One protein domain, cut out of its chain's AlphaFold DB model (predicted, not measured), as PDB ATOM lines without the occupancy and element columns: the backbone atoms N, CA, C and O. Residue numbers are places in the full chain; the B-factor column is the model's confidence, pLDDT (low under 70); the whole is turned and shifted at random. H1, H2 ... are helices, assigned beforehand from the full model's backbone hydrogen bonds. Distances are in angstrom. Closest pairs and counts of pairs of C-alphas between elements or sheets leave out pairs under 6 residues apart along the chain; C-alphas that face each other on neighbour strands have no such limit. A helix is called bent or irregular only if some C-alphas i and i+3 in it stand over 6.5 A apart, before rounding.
ATOM      1  N   ALA A 129     -28.740 -21.518  65.426       88.50
ATOM      2  CA  ALA A 129     -27.779 -20.578  65.974       88.50
ATOM      3  C   ALA A 129     -28.194 -20.196  67.401       88.50
ATOM      4  O   ALA A 129     -29.366 -19.927  67.653       88.50
ATOM      5  N   TYR A 130     -27.238 -20.180  68.327       88.88
ATOM      6  CA  TYR A 130     -27.477 -19.759  69.705       88.88
ATOM      7  C   TYR A 130     -26.590 -18.567  70.014       88.88
ATOM      8  O   TYR A 130     -25.367 -18.693  70.042       88.88
ATOM      9  N   LYS A 131     -27.195 -17.396  70.204       87.19
ATOM     10  CA  LYS A 131     -26.463 -16.212  70.648       87.19
ATOM     11  C   LYS A 131     -26.494 -16.232  72.172       87.19
ATOM     12  O   LYS A 131     -27.576 -16.020  72.716       87.19
ATOM     13  N   PRO A 132     -25.363 -16.484  72.858       76.75
ATOM     14  CA  PRO A 132     -25.343 -16.378  74.308       76.75
ATOM     15  C   PRO A 132     -25.750 -14.948  74.638       76.75
ATOM     16  O   PRO A 132     -25.251 -14.016  74.009       76.75
ATOM     17  N   GLU A 133     -26.698 -14.758  75.541       76.75
ATOM     18  CA  GLU A 133     -27.046 -13.424  76.009       76.75
ATOM     19  C   GLU A 133     -26.053 -13.028  77.092       76.75
ATOM     20  O   GLU A 133     -25.587 -13.866  77.858       76.75
ATOM     21  N   TRP A 134     -25.654 -11.757  77.102       58.81
ATOM     22  CA  TRP A 134     -24.938 -11.274  78.269       58.81
ATOM     23  C   TRP A 134     -26.050 -10.947  79.244       58.81
ATOM     24  O   TRP A 134     -26.924 -10.142  78.923       58.81
ATOM     25  N   HIS A 135     -26.066 -11.620  80.384       50.03
ATOM     26  CA  HIS A 135     -26.706 -11.032  81.542       50.03
ATOM     27  C   HIS A 135     -25.734  -9.929  81.924       50.03
ATOM     28  O   HIS A 135     -24.728 -10.184  82.587       50.03
ATOM     29  N   ASP A 136     -25.943  -8.754  81.323       44.16
ATOM     30  CA  ASP A 136     -25.226  -7.541  81.691       44.16
ATOM     31  C   ASP A 136     -25.268  -7.418  83.216       44.16
ATOM     32  O   ASP A 136     -26.153  -8.006  83.849       44.16
ATOM     33  N   LEU A 137     -24.327  -6.680  83.811       45.88
ATOM     34  CA  LEU A 137     -24.472  -6.263  85.208       45.88
ATOM     35  C   LEU A 137     -25.883  -5.684  85.328       45.88
ATOM     36  O   LEU A 137     -26.121  -4.627  84.743       45.88
ATOM     37  N   GLN A 138     -26.802  -6.470  85.926       41.97
ATOM     38  CA  GLN A 138     -28.256  -6.278  85.867       41.97
ATOM     39  C   GLN A 138     -28.498  -4.806  85.940       41.97
ATOM     40  O   GLN A 138     -28.082  -4.302  86.978       41.97
ATOM     41  N   ASN A 139     -29.036  -4.189  84.867       42.06
ATOM     42  CA  ASN A 139     -29.230  -2.748  84.733       42.06
ATOM     43  C   ASN A 139     -28.867  -2.069  86.050       42.06
ATOM     44  O   ASN A 139     -29.735  -1.740  86.855       42.06
ATOM     45  N   LEU A 140     -27.562  -1.844  86.262       44.72
ATOM     46  CA  LEU A 140     -27.126  -0.694  87.019       44.72
ATOM     47  C   LEU A 140     -27.468   0.420  86.044       44.72
ATOM     48  O   LEU A 140     -26.607   1.028  85.419       44.72
ATOM     49  N   ALA A 141     -28.771   0.581  85.808       45.06
ATOM     50  CA  ALA A 141     -29.371   1.835  85.597       45.06
ATOM     51  C   ALA A 141     -28.814   2.594  86.787       45.06
ATOM     52  O   ALA A 141     -29.213   2.431  87.938       45.06
ATOM     53  N   TRP A 142     -27.776   3.353  86.485       50.00
ATOM     54  CA  TRP A 142     -27.576   4.690  86.991       50.00
ATOM     55  C   TRP A 142     -28.890   5.451  86.712       50.00
ATOM     56  O   TRP A 142     -28.953   6.321  85.855       50.00
ATOM     57  N   GLU A 143     -29.989   4.951  87.285       48.72
ATOM     58  CA  GLU A 143     -31.359   5.445  87.197       48.72
ATOM     59  C   GLU A 143     -31.421   6.752  87.989       48.72
ATOM     60  O   GLU A 143     -32.189   7.650  87.664       48.72
ATOM     61  N   ASP A 144     -30.492   6.887  88.933       55.97
ATOM     62  CA  ASP A 144     -30.032   8.139  89.479       55.97
ATOM     63  C   ASP A 144     -28.923   8.689  88.568       55.97
ATOM     64  O   ASP A 144     -27.974   7.968  88.246       55.97
ATOM     65  N   ASP A 145     -28.985   9.978  88.219       59.41
ATOM     66  CA  ASP A 145     -27.940  10.769  87.535       59.41
ATOM     67  C   ASP A 145     -26.572  10.781  88.273       59.41
ATOM     68  O   ASP A 145     -25.709  11.635  88.045       59.41
ATOM     69  N   GLU A 146     -26.341   9.849  89.199       68.69
ATOM     70  CA  GLU A 146     -25.101   9.706  89.919       68.69
ATOM     71  C   GLU A 146     -23.972   9.241  88.986       68.69
ATOM     72  O   GLU A 146     -24.049   8.191  88.335       68.69
ATOM     73  N   PRO A 147     -22.857   9.990  88.944       67.94
ATOM     74  CA  PRO A 147     -21.687   9.586  88.190       67.94
ATOM     75  C   PRO A 147     -21.175   8.242  88.718       67.94
ATOM     76  O   PRO A 147     -21.046   8.056  89.929       67.94
ATOM     77  N   SER A 148     -20.818   7.333  87.804       75.69
ATOM     78  CA  SER A 148     -20.218   6.038  88.141       75.69
ATOM     79  C   SER A 148     -19.164   6.162  89.259       75.69
ATOM     80  O   SER A 148     -18.275   7.006  89.138       75.69
ATOM     81  N   PRO A 149     -19.181   5.321  90.316       82.44
ATOM     82  CA  PRO A 149     -18.185   5.273  91.379       82.44
ATOM     83  C   PRO A 149     -16.760   5.177  90.853       82.44
ATOM     84  O   PRO A 149     -15.845   5.665  91.507       82.44
ATOM     85  N   LEU A 150     -16.571   4.617  89.652       82.88
ATOM     86  CA  LEU A 150     -15.286   4.621  88.957       82.88
ATOM     87  C   LEU A 150     -14.701   6.031  88.811       82.88
ATOM     88  O   LEU A 150     -13.490   6.191  88.909       82.88
ATOM     89  N   TYR A 151     -15.538   7.055  88.628       80.88
ATOM     90  CA  TYR A 151     -15.103   8.447  88.520       80.88
ATOM     91  C   TYR A 151     -14.665   9.044  89.861       80.88
ATOM     92  O   TYR A 151     -13.886   9.993  89.865       80.88
ATOM     93  N   ARG A 152     -15.129   8.485  90.987       85.44
ATOM     94  CA  ARG A 152     -14.752   8.912  92.345       85.44
ATOM     95  C   ARG A 152     -13.472   8.232  92.845       85.44
ATOM     96  O   ARG A 152     -12.940   8.636  93.876       85.44
ATOM     97  N   LEU A 153     -12.985   7.196  92.157       89.94
ATOM     98  CA  LEU A 153     -11.770   6.491  92.563       89.94
ATOM     99  C   LEU A 153     -10.516   7.350  92.323       89.94
ATOM    100  O   LEU A 153     -10.429   8.016  91.289       89.94
ATOM    101  N   PRO A 154      -9.512   7.288  93.221       92.94
ATOM    102  CA  PRO A 154      -8.213   7.911  92.984       92.94
ATOM    103  C   PRO A 154      -7.551   7.385  91.707       92.94
ATOM    104  O   PRO A 154      -7.645   6.192  91.387       92.94
ATOM    105  N   ALA A 155      -6.832   8.260  91.000       92.06
ATOM    106  CA  ALA A 155      -6.169   7.926  89.741       92.06
ATOM    107  C   ALA A 155      -5.185   6.752  89.892       92.06
ATOM    108  O   ALA A 155      -5.074   5.919  88.998       92.06
ATOM    109  N   GLU A 156      -4.537   6.617  91.048       94.00
ATOM    110  CA  GLU A 156      -3.584   5.547  91.344       94.00
ATOM    111  C   GLU A 156      -4.258   4.173  91.423       94.00
ATOM    112  O   GLU A 156      -3.668   3.161  91.036       94.00
ATOM    113  N   VAL A 157      -5.497   4.122  91.925       94.50
ATOM    114  CA  VAL A 157      -6.295   2.889  91.967       94.50
ATOM    115  C   VAL A 157      -6.700   2.508  90.549       94.50
ATOM    116  O   VAL A 157      -6.537   1.355  90.147       94.50
ATOM    117  N   LEU A 158      -7.150   3.486  89.762       93.88
ATOM    118  CA  LEU A 158      -7.490   3.279  88.356       93.88
ATOM    119  C   LEU A 158      -6.277   2.820  87.540       93.88
ATOM    120  O   LEU A 158      -6.396   1.884  86.758       93.88
ATOM    121  N   ASP A 159      -5.096   3.387  87.773       94.75
ATOM    122  CA  ASP A 159      -3.850   2.972  87.126       94.75
ATOM    123  C   ASP A 159      -3.461   1.529  87.464       94.75
ATOM    124  O   ASP A 159      -2.977   0.797  86.605       94.75
ATOM    125  N   ARG A 160      -3.709   1.067  88.695       94.31
ATOM    126  CA  ARG A 160      -3.483  -0.344  89.049       94.31
ATOM    127  C   ARG A 160      -4.472  -1.283  88.358       94.31
ATOM    128  O   ARG A 160      -4.073  -2.367  87.941       94.31
ATOM    129  N   CYS A 161      -5.730  -0.871  88.219       93.25
ATOM    130  CA  CYS A 161      -6.781  -1.679  87.595       93.25
ATOM    131  C   CYS A 161      -6.717  -1.672  86.058       93.25
ATOM    132  O   CYS A 161      -7.050  -2.666  85.413       93.25
ATOM    133  N   PHE A 162      -6.284  -0.564  85.461       93.88
ATOM    134  CA  PHE A 162      -6.410  -0.290  84.026       93.88
ATOM    135  C   PHE A 162      -5.105   0.180  83.367       93.88
ATOM    136  O   PHE A 162      -5.110   0.561  82.198       93.88
ATOM    137  N   GLY A 163      -3.983   0.164  84.080       92.75
ATOM    138  CA  GLY A 163      -2.660   0.345  83.490       92.75
ATOM    139  C   GLY A 163      -2.173  -0.920  82.784       92.75
ATOM    140  O   GLY A 163      -2.707  -2.011  82.961       92.75
ATOM    141  N   ALA A 164      -1.093  -0.807  82.016       90.19
ATOM    142  CA  ALA A 164      -0.509  -1.915  81.253       90.19
ATOM    143  C   ALA A 164      -0.099  -3.131  82.116       90.19
ATOM    144  O   ALA A 164       0.047  -4.237  81.600       90.19
ATOM    145  N   LYS A 165       0.077  -2.938  83.430       89.56
ATOM    146  CA  LYS A 165       0.433  -3.983  84.403       89.56
ATOM    147  C   LYS A 165      -0.758  -4.751  84.975       89.56
ATOM    148  O   LYS A 165      -0.534  -5.739  85.665       89.56
ATOM    149  N   SER A 166      -1.995  -4.342  84.694       90.06
ATOM    150  CA  SER A 166      -3.185  -4.996  85.254       90.06
ATOM    151  C   SER A 166      -3.481  -6.374  84.650       90.06
ATOM    152  O   SER A 166      -4.372  -7.078  85.116       90.06
ATOM    153  N   GLY A 167      -2.745  -6.772  83.608       87.44
ATOM    154  CA  GLY A 167      -2.976  -8.018  82.874       87.44
ATOM    155  C   GLY A 167      -4.056  -7.906  81.795       87.44
ATOM    156  O   GLY A 167      -4.330  -8.894  81.114       87.44
ATOM    157  N   LEU A 168      -4.641  -6.719  81.605       89.62
ATOM    158  CA  LEU A 168      -5.562  -6.451  80.505       89.62
ATOM    159  C   LEU A 168      -4.848  -6.524  79.152       89.62
ATOM    160  O   LEU A 168      -3.728  -6.039  78.974       89.62
ATOM    161  N   GLY A 169      -5.521  -7.132  78.175       89.75
ATOM    162  CA  GLY A 169      -5.029  -7.221  76.810       89.75
ATOM    163  C   GLY A 169      -5.403  -5.999  75.974       89.75
ATOM    164  O   GLY A 169      -6.274  -5.200  76.316       89.75
ATOM    165  N   PHE A 170      -4.808  -5.894  74.785       91.12
ATOM    166  CA  PHE A 170      -5.157  -4.857  73.807       91.12
ATOM    167  C   PHE A 170      -6.638  -4.778  73.482       91.12
ATOM    168  O   PHE A 170      -7.189  -3.691  73.328       91.12
ATOM    169  N   ARG A 171      -7.267  -5.946  73.357       90.88
ATOM    170  CA  ARG A 171      -8.694  -6.058  73.096       90.88
ATOM    171  C   ARG A 171      -9.490  -5.352  74.190       90.88
ATOM    172  O   ARG A 171     -10.389  -4.589  73.865       90.88
ATOM    173  N   ASP A 172      -9.117  -5.557  75.449       90.88
ATOM    174  CA  ASP A 172      -9.829  -4.996  76.593       90.88
ATOM    175  C   ASP A 172      -9.643  -3.473  76.651       90.88
ATOM    176  O   ASP A 172     -10.621  -2.751  76.811       90.88
ATOM    177  N   PHE A 173      -8.434  -2.958  76.387       92.75
ATOM    178  CA  PHE A 173      -8.203  -1.510  76.286       92.75
ATOM    179  C   PHE A 173      -8.980  -0.851  75.143       92.75
ATOM    180  O   PHE A 173      -9.537   0.232  75.324       92.75
ATOM    181  N   ILE A 174      -9.050  -1.490  73.967       90.56
ATOM    182  CA  ILE A 174      -9.881  -0.997  72.858       90.56
ATOM    183  C   ILE A 174     -11.350  -0.992  73.271       90.56
ATOM    184  O   ILE A 174     -12.040  -0.006  73.028       90.56
ATOM    185  N   SER A 175     -11.828  -2.075  73.889       88.25
ATOM    186  CA  SER A 175     -13.210  -2.182  74.348       88.25
ATOM    187  C   SER A 175     -13.542  -1.091  75.365       88.25
ATOM    188  O   SER A 175     -14.518  -0.380  75.153       88.25
ATOM    189  N   LEU A 176     -12.705  -0.887  76.389       89.12
ATOM    190  CA  LEU A 176     -12.863   0.168  77.399       89.12
ATOM    191  C   LEU A 176     -12.920   1.564  76.763       89.12
ATOM    192  O   LEU A 176     -13.838   2.337  77.038       89.12
ATOM    193  N   ALA A 177     -11.987   1.869  75.857       87.50
ATOM    194  CA  ALA A 177     -11.983   3.134  75.127       87.50
ATOM    195  C   ALA A 177     -13.199   3.283  74.189       87.50
ATOM    196  O   ALA A 177     -13.657   4.399  73.937       87.50
ATOM    197  N   GLY A 178     -13.727   2.178  73.659       80.75
ATOM    198  CA  GLY A 178     -14.909   2.155  72.803       80.75
ATOM    199  C   GLY A 178     -16.193   2.458  73.569       80.75
ATOM    200  O   GLY A 178     -16.979   3.288  73.115       80.75
ATOM    201  N   VAL A 179     -16.376   1.848  74.744       79.25
ATOM    202  CA  VAL A 179     -17.632   1.930  75.512       79.25
ATOM    203  C   VAL A 179     -17.774   3.203  76.338       79.25
ATOM    204  O   VAL A 179     -18.895   3.646  76.560       79.25
ATOM    205  N   ASN A 180     -16.675   3.814  76.794       80.94
ATOM    206  CA  ASN A 180     -16.759   4.921  77.743       80.94
ATOM    207  C   ASN A 180     -15.761   6.052  77.425       80.94
ATOM    208  O   ASN A 180     -14.564   5.833  77.228       80.94
ATOM    209  N   LYS A 181     -16.273   7.292  77.403       77.19
ATOM    210  CA  LYS A 181     -15.518   8.523  77.121       77.19
ATOM    211  C   LYS A 181     -14.390   8.787  78.126       77.19
ATOM    212  O   LYS A 181     -13.334   9.257  77.718       77.19
ATOM    213  N   PHE A 182     -14.579   8.453  79.399       83.12
ATOM    214  CA  PHE A 182     -13.566   8.584  80.448       83.12
ATOM    215  C   PHE A 182     -12.317   7.759  80.136       83.12
ATOM    216  O   PHE A 182     -11.219   8.302  80.017       83.12
ATOM    217  N   PHE A 183     -12.498   6.460  79.886       88.12
ATOM    218  CA  PHE A 183     -11.413   5.587  79.443       88.12
ATOM    219  C   PHE A 183     -10.835   6.061  78.119       88.12
ATOM    220  O   PHE A 183      -9.629   6.031  77.924       88.12
ATOM    221  N   ARG A 184     -11.666   6.553  77.203       83.44
ATOM    222  CA  ARG A 184     -11.194   7.062  75.915       83.44
ATOM    223  C   ARG A 184     -10.254   8.266  76.040       83.44
ATOM    224  O   ARG A 184      -9.328   8.353  75.235       83.44
ATOM    225  N   ASN A 185     -10.505   9.157  77.003       83.56
ATOM    226  CA  ASN A 185      -9.682  10.333  77.293       83.56
ATOM    227  C   ASN A 185      -8.368   9.960  77.993       83.56
ATOM    228  O   ASN A 185      -7.340  10.564  77.698       83.56
ATOM    229  N   ALA A 186      -8.409   8.990  78.911       88.69
ATOM    230  CA  ALA A 186      -7.230   8.519  79.639       88.69
ATOM    231  C   ALA A 186      -6.335   7.599  78.787       88.69
ATOM    232  O   ALA A 186      -5.113   7.714  78.798       88.69
ATOM    233  N   LEU A 187      -6.941   6.712  77.994       91.50
ATOM    234  CA  LEU A 187      -6.262   5.796  77.073       91.50
ATOM    235  C   LEU A 187      -6.012   6.494  75.728       91.50
ATOM    236  O   LEU A 187      -6.561   6.114  74.687       91.50
ATOM    237  N   ASP A 188      -5.229   7.566  75.758       88.31
ATOM    238  CA  ASP A 188      -4.930   8.404  74.599       88.31
ATOM    239  C   ASP A 188      -3.976   7.727  73.587       88.31
ATOM    240  O   ASP A 188      -3.584   6.561  73.709       88.31
ATOM    241  N   ASP A 189      -3.603   8.456  72.532       89.00
ATOM    242  CA  ASP A 189      -2.686   7.935  71.512       89.00
ATOM    243  C   ASP A 189      -1.300   7.595  72.090       89.00
ATOM    244  O   ASP A 189      -0.667   6.646  71.623       89.00
ATOM    245  N   ARG A 190      -0.852   8.295  73.147       90.31
ATOM    246  CA  ARG A 190       0.419   8.008  73.832       90.31
ATOM    247  C   ARG A 190       0.338   6.705  74.613       90.31
ATOM    248  O   ARG A 190       1.259   5.897  74.512       90.31
ATOM    249  N   PHE A 191      -0.763   6.458  75.322       92.44
ATOM    250  CA  PHE A 191      -1.015   5.172  75.964       92.44
ATOM    251  C   PHE A 191      -0.963   4.042  74.932       92.44
ATOM    252  O   PHE A 191      -0.149   3.127  75.057       92.44
ATOM    253  N   PHE A 192      -1.761   4.128  73.858       91.88
ATOM    254  CA  PHE A 192      -1.797   3.072  72.841       91.88
ATOM    255  C   PHE A 192      -0.453   2.894  72.130       91.88
ATOM    256  O   PHE A 192      -0.084   1.758  71.825       91.88
ATOM    257  N   LYS A 193       0.317   3.970  71.921       90.06
ATOM    258  CA  LYS A 193       1.708   3.893  71.460       90.06
ATOM    259  C   LYS A 193       2.537   3.047  72.423       90.06
ATOM    260  O   LYS A 193       3.082   2.027  72.005       90.06
ATOM    261  N   VAL A 194       2.571   3.389  73.709       89.62
ATOM    262  CA  VAL A 194       3.369   2.665  74.710       89.62
ATOM    263  C   VAL A 194       2.965   1.198  74.801       89.62
ATOM    264  O   VAL A 194       3.839   0.338  74.707       89.62
ATOM    265  N   VAL A 195       1.670   0.887  74.905       88.31
ATOM    266  CA  VAL A 195       1.225  -0.511  75.005       88.31
ATOM    267  C   VAL A 195       1.552  -1.277  73.717       88.31
ATOM    268  O   VAL A 195       2.065  -2.391  73.797       88.31
ATOM    269  N   SER A 196       1.359  -0.674  72.532       87.12
ATOM    270  CA  SER A 196       1.699  -1.310  71.243       87.12
ATOM    271  C   SER A 196       3.188  -1.656  71.109       87.12
ATOM    272  O   SER A 196       3.543  -2.671  70.508       87.12
ATOM    273  N   HIS A 197       4.064  -0.840  71.701       83.88
ATOM    274  CA  HIS A 197       5.501  -1.090  71.734       83.88
ATOM    275  C   HIS A 197       5.908  -2.077  72.836       83.88
ATOM    276  O   HIS A 197       6.806  -2.891  72.614       83.88
ATOM    277  N   ALA A 198       5.254  -2.034  74.002       77.69
ATOM    278  CA  ALA A 198       5.543  -2.906  75.140       77.69
ATOM    279  C   ALA A 198       5.252  -4.385  74.849       77.69
ATOM    280  O   ALA A 198       5.960  -5.257  75.342       77.69
ATOM    281  N   SER A 199       4.261  -4.680  74.009       70.75
ATOM    282  CA  SER A 199       3.920  -6.052  73.619       70.75
ATOM    283  C   SER A 199       4.852  -6.658  72.556       70.75
ATOM    284  O   SER A 199       4.493  -7.660  71.937       70.75
ATOM    285  N   SER A 200       6.000  -6.031  72.274       60.47
ATOM    286  CA  SER A 200       6.994  -6.479  71.284       60.47
ATOM    287  C   SER A 200       6.487  -6.575  69.839       60.47
ATOM    288  O   SER A 200       7.159  -7.162  68.996       60.47
ATOM    289  N   ILE A 201       5.338  -5.970  69.508       58.47
ATOM    290  CA  ILE A 201       4.793  -6.019  68.139       58.47
ATOM    291  C   ILE A 201       5.630  -5.159  67.172       58.47
ATOM    292  O   ILE A 201       5.663  -5.430  65.976       58.47
ATOM    293  N   LEU A 202       6.349  -4.154  67.690       57.22
ATOM    294  CA  LEU A 202       7.139  -3.206  66.891       57.22
ATOM    295  C   LEU A 202       8.602  -3.049  67.345       57.22
ATOM    296  O   LEU A 202       9.306  -2.199  66.809       57.22
ATOM    297  N   CYS A 203       9.082  -3.810  68.334       50.44
ATOM    298  CA  CYS A 203      10.339  -3.481  69.016       50.44
ATOM    299  C   CYS A 203      11.409  -4.577  68.875       50.44
ATOM    300  O   CYS A 203      11.482  -5.494  69.686       50.44
ATOM    301  N   GLY A 204      12.260  -4.448  67.850       53.94
ATOM    302  CA  GLY A 204      13.576  -5.103  67.771       53.94
ATOM    303  C   GLY A 204      14.743  -4.187  68.175       53.94
ATOM    304  O   GLY A 204      15.887  -4.625  68.216       53.94
ATOM    305  N   GLN A 205      14.477  -2.913  68.477       55.44
ATOM    306  CA  GLN A 205      15.485  -1.915  68.848       55.44
ATOM    307  C   GLN A 205      15.098  -1.269  70.175       55.44
ATOM    308  O   GLN A 205      13.928  -0.967  70.385       55.44
ATOM    309  N   GLN A 206      16.068  -1.050  71.068       54.59
ATOM    310  CA  GLN A 206      15.900  -0.278  72.303       54.59
ATOM    311  C   GLN A 206      15.435   1.147  71.963       54.59
ATOM    312  O   GLN A 206      16.230   2.055  71.753       54.59
ATOM    313  N   CYS A 207      14.125   1.320  71.830       55.03
ATOM    314  CA  CYS A 207      13.509   2.557  71.391       55.03
ATOM    315  C   CYS A 207      13.400   3.540  72.564       55.03
ATOM    316  O   CYS A 207      13.124   3.144  73.701       55.03
ATOM    317  N   GLU A 208      13.536   4.837  72.276       61.84
ATOM    318  CA  GLU A 208      13.313   5.954  73.206       61.84
ATOM    319  C   GLU A 208      11.972   5.880  73.961       61.84
ATOM    320  O   GLU A 208      11.832   6.456  75.035       61.84
ATOM    321  N   ILE A 209      11.022   5.085  73.464       64.62
ATOM    322  CA  ILE A 209       9.736   4.758  74.092       64.62
ATOM    323  C   ILE A 209       9.890   4.087  75.467       64.62
ATOM    324  O   ILE A 209       8.984   4.171  76.293       64.62
ATOM    325  N   CYS A 210      11.051   3.508  75.797       62.88
ATOM    326  CA  CYS A 210      11.344   3.094  77.173       62.88
ATOM    327  C   CYS A 210      11.213   4.251  78.182       62.88
ATOM    328  O   CYS A 210      10.832   4.007  79.327       62.88
ATOM    329  N   LYS A 211      11.456   5.500  77.758       75.31
ATOM    330  CA  LYS A 211      11.282   6.697  78.594       75.31
ATOM    331  C   LYS A 211       9.803   7.022  78.843       75.31
ATOM    332  O   LYS A 211       9.466   7.547  79.897       75.31
ATOM    333  N   GLU A 212       8.916   6.644  77.922       84.38
ATOM    334  CA  GLU A 212       7.465   6.895  77.966       84.38
ATOM    335  C   GLU A 212       6.669   5.775  78.666       84.38
ATOM    336  O   GLU A 212       5.449   5.866  78.767       84.38
ATOM    337  N   ARG A 213       7.318   4.729  79.203       83.38
ATOM    338  CA  ARG A 213       6.628   3.587  79.853       83.38
ATOM    339  C   ARG A 213       5.624   3.993  80.931       83.38
ATOM    340  O   ARG A 213       4.606   3.328  81.103       83.38
ATOM    341  N   HIS A 214       5.887   5.099  81.622       85.75
ATOM    342  CA  HIS A 214       5.005   5.634  82.652       85.75
ATOM    343  C   HIS A 214       3.608   5.999  82.131       85.75
ATOM    344  O   HIS A 214       2.671   5.947  82.920       85.75
ATOM    345  N   PHE A 215       3.438   6.322  80.843       87.19
ATOM    346  CA  PHE A 215       2.115   6.569  80.259       87.19
ATOM    347  C   PHE A 215       1.296   5.286  80.110       87.19
ATOM    348  O   PHE A 215       0.083   5.323  80.268       87.19
ATOM    349  N   GLY A 216       1.946   4.149  79.843       89.19
ATOM    350  CA  GLY A 216       1.281   2.844  79.801       89.19
ATOM    351  C   GLY A 216       0.929   2.328  81.195       89.19
ATOM    352  O   GLY A 216      -0.142   1.768  81.396       89.19
ATOM    353  N   ASP A 217       1.816   2.534  82.168       91.19
ATOM    354  CA  ASP A 217       1.603   2.078  83.546       91.19
ATOM    355  C   ASP A 217       0.614   2.950  84.329       91.19
ATOM    356  O   ASP A 217      -0.015   2.451  85.259       91.19
ATOM    357  N   ARG A 218       0.518   4.245  83.998       92.94
ATOM    358  CA  ARG A 218      -0.277   5.229  84.745       92.94
ATOM    359  C   ARG A 218      -1.161   6.118  83.851       92.94
ATOM    360  O   ARG A 218      -0.980   7.336  83.851       92.94
ATOM    361  N   PRO A 219      -2.067   5.548  83.036       91.69
ATOM    362  CA  PRO A 219      -2.872   6.320  82.085       91.69
ATOM    363  C   PRO A 219      -3.740   7.423  82.715       91.69
ATOM    364  O   PRO A 219      -4.016   8.420  82.056       91.69
ATOM    365  N   PHE A 220      -4.159   7.281  83.971       91.88
ATOM    366  CA  PHE A 220      -5.045   8.221  84.657       91.88
ATOM    367  C   PHE A 220      -4.271   9.292  85.427       91.88
ATOM    368  O   PHE A 220      -4.666  10.455  85.383       91.88
ATOM    369  N   SER A 221      -3.138   8.957  86.062       90.50
ATOM    370  CA  SER A 221      -2.365   9.938  86.851       90.50
ATOM    371  C   SER A 221      -1.781  11.092  86.022       90.50
ATOM    372  O   SER A 221      -1.543  12.175  86.554       90.50
ATOM    373  N   HIS A 222      -1.518  10.888  84.727       82.81
ATOM    374  CA  HIS A 222      -0.933  11.939  83.873       82.81
ATOM    375  C   HIS A 222      -1.966  12.916  83.317       82.81
ATOM    376  O   HIS A 222      -1.612  14.012  82.878       82.81
ATOM    377  N   VAL A 223      -3.242  12.538  83.321       78.12
ATOM    378  CA  VAL A 223      -4.307  13.344  82.735       78.12
ATOM    379  C   VAL A 223      -4.951  14.157  83.854       78.12
ATOM    380  O   VAL A 223      -5.967  13.759  84.413       78.12
ATOM    381  N   ARG A 224      -4.342  15.312  84.166       65.88
ATOM    382  CA  ARG A 224      -4.798  16.233  85.230       65.88
ATOM    383  C   ARG A 224      -6.289  16.592  85.136       65.88
ATOM    384  O   ARG A 224      -6.912  16.783  86.170       65.88
ATOM    385  N   ASP A 225      -6.855  16.570  83.925       66.19
ATOM    386  CA  ASP A 225      -8.253  16.924  83.655       66.19
ATOM    387  C   ASP A 225      -9.025  15.817  82.907       66.19
ATOM    388  O   ASP A 225      -9.809  16.111  82.000       66.19
ATOM    389  N   CYS A 226      -8.816  14.532  83.231       58.91
ATOM    390  CA  CYS A 226      -9.474  13.413  82.520       58.91
ATOM    391  C   CYS A 226     -11.012  13.467  82.563       58.91
ATOM    392  O   CYS A 226     -11.680  12.900  81.691       58.91
ATOM    393  N   TYR A 227     -11.549  14.200  83.540       62.34
ATOM    394  CA  TYR A 227     -12.970  14.446  83.754       62.34
ATOM    395  C   TYR A 227     -13.548  15.552  82.872       62.34
ATOM    396  O   TYR A 227     -14.752  15.556  82.627       62.34
ATOM    397  N   THR A 228     -12.720  16.470  82.362       63.97
ATOM    398  CA  THR A 228     -13.219  17.498  81.445       63.97
ATOM    399  C   THR A 228     -13.331  16.911  80.041       63.97
ATOM    400  O   THR A 228     -12.359  16.378  79.493       63.97
ATOM    401  N   PRO A 229     -14.520  16.967  79.419       57.75
ATOM    402  CA  PRO A 229     -14.654  16.646  78.016       57.75
ATOM    403  C   PRO A 229     -13.756  17.587  77.221       57.75
ATOM    404  O   PRO A 229     -14.083  18.759  77.057       57.75
ATOM    405  N   LYS A 230     -12.641  17.088  76.686       61.69
ATOM    406  CA  LYS A 230     -11.967  17.840  75.635       61.69
ATOM    407  C   LYS A 230     -12.972  17.966  74.478       61.69
ATOM    408  O   LYS A 230     -13.588  16.950  74.117       61.69
ATOM    409  N   PRO A 231     -13.204  19.173  73.936       60.38
ATOM    410  CA  PRO A 231     -13.987  19.300  72.719       60.38
ATOM    411  C   PRO A 231     -13.337  18.409  71.653       60.38
ATOM    412  O   PRO A 231     -12.115  18.197  71.705       60.38
ATOM    413  N   PRO A 232     -14.128  17.828  70.733       58.31
ATOM    414  CA  PRO A 232     -13.534  17.039  69.667       58.31
ATOM    415  C   PRO A 232     -12.486  17.920  68.991       58.31
ATOM    416  O   PRO A 232     -12.735  19.123  68.858       58.31
ATOM    417  N   LYS A 418      -3.969   7.077  65.934       84.69
ATOM    418  CA  LYS A 418      -3.250   6.248  64.960       84.69
ATOM    419  C   LYS A 418      -2.833   4.926  65.599       84.69
ATOM    420  O   LYS A 418      -3.035   3.866  65.004       84.69
ATOM    421  N   HIS A 419      -2.307   4.971  66.821       88.38
ATOM    422  CA  HIS A 419      -1.863   3.772  67.521       88.38
ATOM    423  C   HIS A 419      -3.035   2.883  67.941       88.38
ATOM    424  O   HIS A 419      -2.950   1.669  67.770       88.38
ATOM    425  N   ARG A 420      -4.171   3.449  68.368       88.38
ATOM    426  CA  ARG A 420      -5.388   2.670  68.636       88.38
ATOM    427  C   ARG A 420      -5.871   1.930  67.391       88.38
ATOM    428  O   ARG A 420      -6.194   0.749  67.488       88.38
ATOM    429  N   ARG A 421      -5.861   2.570  66.213       86.62
ATOM    430  CA  ARG A 421      -6.203   1.905  64.940       86.62
ATOM    431  C   ARG A 421      -5.248   0.755  64.621       86.62
ATOM    432  O   ARG A 421      -5.702  -0.308  64.205       86.62
ATOM    433  N   ILE A 422      -3.942   0.940  64.824       87.88
ATOM    434  CA  ILE A 422      -2.938  -0.119  64.631       87.88
ATOM    435  C   ILE A 422      -3.222  -1.293  65.574       87.88
ATOM    436  O   ILE A 422      -3.318  -2.433  65.126       87.88
ATOM    437  N   VAL A 423      -3.435  -1.017  66.860       90.12
ATOM    438  CA  VAL A 423      -3.750  -2.032  67.871       90.12
ATOM    439  C   VAL A 423      -5.063  -2.751  67.543       90.12
ATOM    440  O   VAL A 423      -5.125  -3.975  67.617       90.12
ATOM    441  N   ALA A 424      -6.090  -2.034  67.080       90.06
ATOM    442  CA  ALA A 424      -7.346  -2.635  66.633       90.06
ATOM    443  C   ALA A 424      -7.156  -3.545  65.414       90.06
ATOM    444  O   ALA A 424      -7.717  -4.642  65.377       90.06
ATOM    445  N   LYS A 425      -6.333  -3.142  64.436       87.94
ATOM    446  CA  LYS A 425      -5.960  -4.002  63.303       87.94
ATOM    447  C   LYS A 425      -5.253  -5.271  63.791       87.94
ATOM    448  O   LYS A 425      -5.638  -6.358  63.375       87.94
ATOM    449  N   LEU A 426      -4.309  -5.145  64.723       89.12
ATOM    450  CA  LEU A 426      -3.546  -6.266  65.285       89.12
ATOM    451  C   LEU A 426      -4.416  -7.251  66.071       89.12
ATOM    452  O   LEU A 426      -4.274  -8.457  65.905       89.12
ATOM    453  N   VAL A 427      -5.345  -6.761  66.894       91.69
ATOM    454  CA  VAL A 427      -6.293  -7.611  67.640       91.69
ATOM    455  C   VAL A 427      -7.226  -8.370  66.693       91.69
ATOM    456  O   VAL A 427      -7.593  -9.518  66.957       91.69
ATOM    457  N   ASN A 428      -7.585  -7.752  65.567       91.50
ATOM    458  CA  ASN A 428      -8.503  -8.311  64.579       91.50
ATOM    459  C   ASN A 428      -7.821  -9.167  63.490       91.50
ATOM    460  O   ASN A 428      -8.508  -9.916  62.786       91.50
ATOM    461  N   GLU A 429      -6.495  -9.087  63.347       91.50
ATOM    462  CA  GLU A 429      -5.700  -9.892  62.411       91.50
ATOM    463  C   GLU A 429      -5.755 -11.404  62.704       91.50
ATOM    464  O   GLU A 429      -6.062 -12.156  61.772       91.50
ATOM    465  N   PRO A 430      -5.493 -11.901  63.935       94.81
ATOM    466  CA  PRO A 430      -5.369 -13.328  64.184       94.81
ATOM    467  C   PRO A 430      -6.679 -14.058  63.901       94.81
ATOM    468  O   PRO A 430      -7.746 -13.769  64.457       94.81
TER     469      PRO A 430
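What this domain is: This is residues 129 to 232 and 418 to 430 of the 539 residues of an uncharacterized protein of Tremella mesenterica (UniProt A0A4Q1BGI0). A loose-knit cluster of short helices makes the body: H3 and H5 stand in the middle, running nearly antiparallel with little contact between them, and H7 crosses both on one side, while H2 lies beyond them on the other side. H6 packs crosswise on H5, H4 folds back at the end of H3, and a long tail sticks out with residues 129 to 139 and 141 to 147. The printed part has 117 residues with seven named helices, H1 to H7 in order, and no named strand; the class is all helix. It is only just compact, close to loose, with a radius of gyration of the C-alphas of 16.0 A and spans of 50 by 45 by 28 A.

Where its parts are: Start with H7, the longest helix by residues with 11, residues 418 to 428: find C-alpha 418 at (-3.250, 6.248, 64.960) and go 15.5 A to C-alpha 428 at (-8.503, -8.311, 64.579). H3 is residues 170 to 179, 14.3 A long, and H5 is residues 189 to 198, 14.1 A; between them look for H4, residues 181 to 186. H6, residues 208 to 217, covers 16.1 A and is irregular: C-alphas 211 and 214 are 7.5 A apart. Earlier come H1, residues 149 to 152, beginning at C-alpha 149 (-18.185, 5.273, 91.379), and H2, residues 155 to 162, 10.0 A long.

How they stand to each other: From H7, look first to H5: they touch, closest at the C-alphas of Lys 193 and His 419, 5.3 A apart, the same way at a steep tilt of 49 degrees. H7 also touches H3, with the closest C-alphas, Arg 171 and Val 427, 6.2 A apart; they run opposite ways at a steep tilt of 65 degrees. H3 and H5 are close but not clearly touching, C-alphas 170 and 195 being the closest at 7.8 A, with a shallow tilt of 17 degrees, opposite ways. H3 and H4 touch only at the corner, where C-alphas 177 and 184 are closest at 4.1 A. H5 and H6 touch, the closest C-alphas, Phe 191 and Gly 216, being 5.0 A apart; at 72 degrees they are only just about perpendicular. H2 is close to H6 but not clearly touching, with C-alphas 159 and 217 closest at 6.6 A. H1 is likewise close to H2 but not clearly touching, at 7.9 A between the closest C-alphas, 150 and 158. In H2, H3, H4, H5 and H7 every O i to N i+4 pair is within hydrogen-bond range, in H6 2 of 6, beside 4 of 7 O i to N i+3 pairs; H1 is too short for an O i to N i+4 pair.

The domain as a whole: Without the stretches that stand free, the body spans 41 by 28 by 28 A. Residues 233 to 417 are not printed, and C-alphas 232 and 418 are 15.6 A apart across this cut. Of the links that are printed whole, none is long. Confidence is under 70 at residues 134 to 147, 200 to 210 and 224 to 232.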